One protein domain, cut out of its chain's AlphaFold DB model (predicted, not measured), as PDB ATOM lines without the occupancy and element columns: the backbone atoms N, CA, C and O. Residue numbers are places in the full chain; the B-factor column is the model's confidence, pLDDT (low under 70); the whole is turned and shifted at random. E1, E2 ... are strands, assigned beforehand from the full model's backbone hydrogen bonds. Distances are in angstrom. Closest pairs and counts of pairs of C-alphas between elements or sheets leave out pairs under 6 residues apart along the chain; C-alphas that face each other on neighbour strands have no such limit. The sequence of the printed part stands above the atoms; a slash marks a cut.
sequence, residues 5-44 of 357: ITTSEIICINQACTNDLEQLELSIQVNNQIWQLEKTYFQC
ATOM      1  N   ILE A   5       0.071  17.658 -44.049       86.69
ATOM      2  CA  ILE A   5       0.919  17.643 -45.240       86.69
ATOM      3  C   ILE A   5       1.489  19.043 -45.425       86.69
ATOM      4  O   ILE A   5       0.751  20.019 -45.559       86.69
ATOM      5  N   THR A   6       2.811  19.135 -45.458       87.75
ATOM      6  CA  THR A   6       3.555  20.353 -45.776       87.75
ATOM      7  C   THR A   6       4.439  20.120 -47.000       87.75
ATOM      8  O   THR A   6       4.523  19.017 -47.537       87.75
ATOM      9  N   THR A   7       5.129  21.162 -47.466       86.50
ATOM     10  CA  THR A   7       6.078  21.038 -48.586       86.50
ATOM     11  C   THR A   7       7.287  20.152 -48.267       86.50
ATOM     12  O   THR A   7       7.998  19.768 -49.191       86.50
ATOM     13  N   SER A   8       7.548  19.860 -46.988       88.31
ATOM     14  CA  SER A   8       8.716  19.097 -46.526       88.31
ATOM     15  C   SER A   8       8.379  17.868 -45.682       88.31
ATOM     16  O   SER A   8       9.278  17.085 -45.398       88.31
ATOM     17  N   GLU A   9       7.127  17.695 -45.261       87.94
ATOM     18  CA  GLU A   9       6.745  16.681 -44.277       87.94
ATOM     19  C   GLU A   9       5.329  16.158 -44.528       87.94
ATOM     20  O   GLU A   9       4.427  16.924 -44.876       87.94
ATOM     21  N   ILE A  10       5.139  14.854 -44.324       87.81
ATOM     22  CA  ILE A  10       3.836  14.188 -44.302       87.81
ATOM     23  C   ILE A  10       3.721  13.490 -42.946       87.81
ATOM     24  O   ILE A  10       4.520  12.610 -42.637       87.81
ATOM     25  N   ILE A  11       2.727  13.886 -42.160       89.06
ATOM     26  CA  ILE A  11       2.377  13.306 -40.864       89.06
ATOM     27  C   ILE A  11       1.093  12.506 -41.064       89.06
ATOM     28  O   ILE A  11       0.081  13.059 -41.498       89.06
ATOM     29  N   CYS A  12       1.126  11.215 -40.748       87.00
ATOM     30  CA  CYS A  12      -0.032  10.328 -40.801       87.00
ATOM     31  C   CYS A  12      -0.167   9.528 -39.501       87.00
ATOM     32  O   CYS A  12       0.781   9.418 -38.723       87.00
ATOM     33  N   ILE A  13      -1.357   8.974 -39.272       85.06
ATOM     34  CA  ILE A  13      -1.606   8.042 -38.171       85.06
ATOM     35  C   ILE A  13      -1.528   6.631 -38.747       85.06
ATOM     36  O   ILE A  13      -2.212   6.304 -39.718       85.06
ATOM     37  N   ASN A  14      -0.677   5.789 -38.170       84.06
ATOM     38  CA  ASN A  14      -0.568   4.396 -38.578       84.06
ATOM     39  C   ASN A  14      -1.842   3.616 -38.226       84.06
ATOM     40  O   ASN A  14      -2.503   3.854 -37.215       84.06
ATOM     41  N   GLN A  15      -2.178   2.646 -39.070       83.94
ATOM     42  CA  GLN A  15      -3.212   1.665 -38.756       83.94
ATOM     43  C   GLN A  15      -2.633   0.542 -37.890       83.94
ATOM     44  O   GLN A  15      -1.416   0.359 -37.821       83.94
ATOM     45  N   ALA A  16      -3.515  -0.220 -37.241       83.12
ATOM     46  CA  ALA A  16      -3.118  -1.404 -36.490       83.12
ATOM     47  C   ALA A  16      -2.419  -2.417 -37.411       83.12
ATOM     48  O   ALA A  16      -2.910  -2.722 -38.502       83.12
ATOM     49  N   CYS A  17      -1.279  -2.938 -36.964       83.25
ATOM     50  CA  CYS A  17      -0.577  -4.004 -37.664       83.25
ATOM     51  C   CYS A  17      -1.322  -5.335 -37.505       83.25
ATOM     52  O   CYS A  17      -1.932  -5.598 -36.474       83.25
ATOM     53  N   THR A  18      -1.251  -6.196 -38.519       78.56
ATOM     54  CA  THR A  18      -1.796  -7.561 -38.437       78.56
ATOM     55  C   THR A  18      -0.812  -8.560 -37.834       78.56
ATOM     56  O   THR A  18      -1.255  -9.555 -37.270       78.56
ATOM     57  N   ASN A  19       0.499  -8.312 -37.958       75.50
ATOM     58  CA  ASN A  19       1.567  -9.165 -37.428       75.50
ATOM     59  C   ASN A  19       2.662  -8.323 -36.746       75.50
ATOM     60  O   ASN A  19       3.307  -7.491 -37.385       75.50
ATOM     61  N   ASP A  20       2.937  -8.608 -35.476       66.81
ATOM     62  CA  ASP A  20       3.770  -7.777 -34.585       66.81
ATOM     63  C   ASP A  20       5.288  -7.841 -34.831       66.81
ATOM     64  O   ASP A  20       6.078  -7.295 -34.063       66.81
ATOM     65  N   LEU A  21       5.727  -8.530 -35.883       63.41
ATOM     66  CA  LEU A  21       7.145  -8.771 -36.181       63.41
ATOM     67  C   LEU A  21       7.478  -8.569 -37.664       63.41
ATOM     68  O   LEU A  21       8.533  -8.994 -38.137       63.41
ATOM     69  N   GLU A  22       6.577  -7.926 -38.402       71.56
ATOM     70  CA  GLU A  22       6.721  -7.697 -39.832       71.56
ATOM     71  C   GLU A  22       7.427  -6.363 -40.112       71.56
ATOM     72  O   GLU A  22       7.163  -5.338 -39.474       71.56
ATOM     73  N   GLN A  23       8.354  -6.390 -41.069       81.44
ATOM     74  CA  GLN A  23       8.895  -5.182 -41.680       81.44
ATOM     75  C   GLN A  23       8.018  -4.835 -42.878       81.44
ATOM     76  O   GLN A  23       7.994  -5.565 -43.866       81.44
ATOM     77  N   LEU A  24       7.299  -3.725 -42.771       84.56
ATOM     78  CA  LEU A  24       6.415  -3.225 -43.811       84.56
ATOM     79  C   LEU A  24       7.167  -2.223 -44.688       84.56
ATOM     80  O   LEU A  24       7.800  -1.286 -44.193       84.56
ATOM     81  N   GLU A  25       7.089  -2.414 -46.001       86.06
ATOM     82  CA  GLU A  25       7.574  -1.434 -46.972       86.06
ATOM     83  C   GLU A  25       6.631  -0.229 -47.016       86.06
ATOM     84  O   GLU A  25       5.408  -0.370 -47.067       86.06
ATOM     85  N   LEU A  26       7.210   0.972 -46.993       87.12
ATOM     86  CA  LEU A  26       6.453   2.215 -47.039       87.12
ATOM     87  C   LEU A  26       6.364   2.731 -48.473       87.12
ATOM     88  O   LEU A  26       7.375   2.937 -49.147       87.12
ATOM     89  N   SER A  27       5.140   3.012 -48.910       87.75
ATOM     90  CA  SER A  27       4.874   3.647 -50.194       87.75
ATOM     91  C   SER A  27       3.898   4.800 -50.028       87.75
ATOM     92  O   SER A  27       2.981   4.742 -49.210       87.75
ATOM     93  N   ILE A  28       4.103   5.858 -50.803       88.12
ATOM     94  CA  ILE A  28       3.224   7.022 -50.833       88.12
ATOM     95  C   ILE A  28       2.627   7.108 -52.228       88.12
ATOM     96  O   ILE A  28       3.345   7.219 -53.223       88.12
ATOM     97  N   GLN A  29       1.301   7.081 -52.306       88.38
ATOM     98  CA  GLN A  29       0.588   7.309 -53.551       88.38
ATOM     99  C   GLN A  29       0.082   8.751 -53.606       88.38
ATOM    100  O   GLN A  29      -0.735   9.162 -52.785       88.38
ATOM    101  N   VAL A  30       0.529   9.506 -54.609       86.94
ATOM    102  CA  VAL A  30       0.020  10.851 -54.906       86.94
ATOM    103  C   VAL A  30      -0.589  10.825 -56.303       86.94
ATOM    104  O   VAL A  30       0.096  10.549 -57.292       86.94
ATOM    105  N   ASN A  31      -1.891  11.100 -56.397       88.38
ATOM    106  CA  ASN A  31      -2.685  10.911 -57.615       88.38
ATOM    107  C   ASN A  31      -2.607   9.444 -58.107       88.38
ATOM    108  O   ASN A  31      -3.031   8.524 -57.408       88.38
ATOM    109  N   ASN A  32      -2.021   9.215 -59.288       89.50
ATOM    110  CA  ASN A  32      -1.822   7.889 -59.888       89.50
ATOM    111  C   ASN A  32      -0.345   7.451 -59.890       89.50
ATOM    112  O   ASN A  32       0.019   6.529 -60.618       89.50
ATOM    113  N   GLN A  33       0.519   8.125 -59.125       91.19
ATOM    114  CA  GLN A  33       1.934   7.776 -59.004       91.19
ATOM    115  C   GLN A  33       2.218   7.210 -57.616       91.19
ATOM    116  O   GLN A  33       1.852   7.818 -56.612       91.19
ATOM    117  N   ILE A  34       2.876   6.051 -57.578       89.94
ATOM    118  CA  ILE A  34       3.310   5.379 -56.351       89.94
ATOM    119  C   ILE A  34       4.811   5.599 -56.202       89.94
ATOM    120  O   ILE A  34       5.589   5.248 -57.090       89.94
ATOM    121  N   TRP A  35       5.199   6.164 -55.070       86.38
ATOM    122  CA  TRP A  35       6.578   6.411 -54.684       86.38
ATOM    123  C   TRP A  35       6.943   5.430 -53.575       86.38
ATOM    124  O   TRP A  35       6.350   5.467 -52.501       86.38
ATOM    125  N   GLN A  36       7.893   4.537 -53.841       85.88
ATOM    126  CA  GLN A  36       8.428   3.619 -52.836       85.88
ATOM    127  C   GLN A  36       9.545   4.317 -52.059       85.88
ATOM    128  O   GLN A  36      10.424   4.933 -52.666       85.88
ATOM    129  N   LEU A  37       9.520   4.235 -50.730       82.88
ATOM    130  CA  LEU A  37      10.586   4.785 -49.898       82.88
ATOM    131  C   LEU A  37      11.732   3.772 -49.836       82.88
ATOM    132  O   LEU A  37      11.680   2.784 -49.107       82.88
ATOM    133  N   GLU A  38      12.786   4.009 -50.614       78.62
ATOM    134  CA  GLU A  38      13.929   3.097 -50.649       78.62
ATOM    135  C   GLU A  38      14.616   2.989 -49.277       78.62
ATOM    136  O   GLU A  38      14.895   3.989 -48.615       78.62
ATOM    137  N   LYS A  39      14.939   1.751 -48.875       74.19
ATOM    138  CA  LYS A  39      15.710   1.407 -47.661       74.19
ATOM    139  C   LYS A  39      15.084   1.868 -46.338       74.19
ATOM    140  O   LYS A  39      15.796   1.962 -45.338       74.19
ATOM    141  N   THR A  40      13.778   2.121 -46.319       80.62
ATOM    142  CA  THR A  40      13.050   2.500 -45.104       80.62
ATOM    143  C   THR A  40      11.907   1.517 -44.888       80.62
ATOM    144  O   THR A  40      11.081   1.328 -45.775       80.62
ATOM    145  N   TYR A  41      11.865   0.891 -43.716       85.38
ATOM    146  CA  TYR A  41      10.826  -0.066 -43.346       85.38
ATOM    147  C   TYR A  41      10.140   0.406 -42.072       85.38
ATOM    148  O   TYR A  41      10.804   0.902 -41.159       85.38
ATOM    149  N   PHE A  42       8.829   0.219 -41.996       86.75
ATOM    150  CA  PHE A  42       8.096   0.343 -40.746       86.75
ATOM    151  C   PHE A  42       8.134  -1.001 -40.025       86.75
ATOM    152  O   PHE A  42       7.749  -2.021 -40.590       86.75
ATOM    153  N   GLN A  43       8.629  -1.018 -38.790       86.81
ATOM    154  CA  GLN A  43       8.648  -2.230 -37.982       86.81
ATOM    155  C   GLN A  43       7.472  -2.204 -37.015       86.81
ATOM    156  O   GLN A  43       7.460  -1.403 -36.080       86.81
ATOM    157  N   CYS A  44       6.524  -3.115 -37.213       86.44
ATOM    158  CA  CYS A  44       5.489  -3.362 -36.221       86.44
ATOM    159  C   CYS A  44       6.120  -3.950 -34.954       86.44
ATOM    160  O   CYS A  44       7.113  -4.684 -35.013       86.44
TER     161      CYS A  44
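AT A GLANCE: This is residues 5 to 44 of the 357 residues of the protein "Hypothetical protein" of Rotaria sordida (UniProt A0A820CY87). An open, elongated shape is made by one two-stranded hairpin, E1 and E2, with E2 sharply bent, and a long strandless-by-name lead, residues 5 to 22, which runs lengthwise before the backbone folds back into E1. The tip of the hairpin, residues 29 to 34, sticks out free. The printed part has 40 residues with two named strands, E1 then E2, in one antiparallel sheet of order E1 - E2, and no named helix. The class is all strand, though under half of the residues, 19 of 40, are in named elements. The whole is loose, with a radius of gyration of the C-alphas of 11.8 A and spans of 32 by 19 by 18 A.

HOW THE PARTS SIT: Go past residues 5 to 22 to E1, residues 23 to 30; a tight link of 2 residues joins it to E2, residues 33 to 43. The two are antiparallel neighbours and a hairpin, with 155 degrees between their directions. Near the tip, look at N 28 and O 35, within hydrogen-bond range at 2.8 A. Toward the other end, look at N 24 and O 42, also 2.8 A apart. E2 bends by 87 degrees at residue 39; before the bend C-alphas 27 and 36 face each other at 4.4 A, and after it C-alphas 23 and 43 at 4.7 A.

IN THESE COORDINATES: Start at C-alpha 5, at (0.919, 17.643, -45.240). Find C-alpha 23 at (8.895, -5.182, -41.680); from there E1 runs 22.6 A to C-alpha 30. E2 runs 24.2 A from C-alpha 33 to C-alpha 43 at (8.648, -2.230, -37.982).

THE WHOLE: The two C-alphas farthest apart, those of Thr 7 and Asn 19, are 32.5 A apart. The printed part has no cut. Its mean pLDDT is 84.0, and the model's confidence is under 70 at residues 20 to 21.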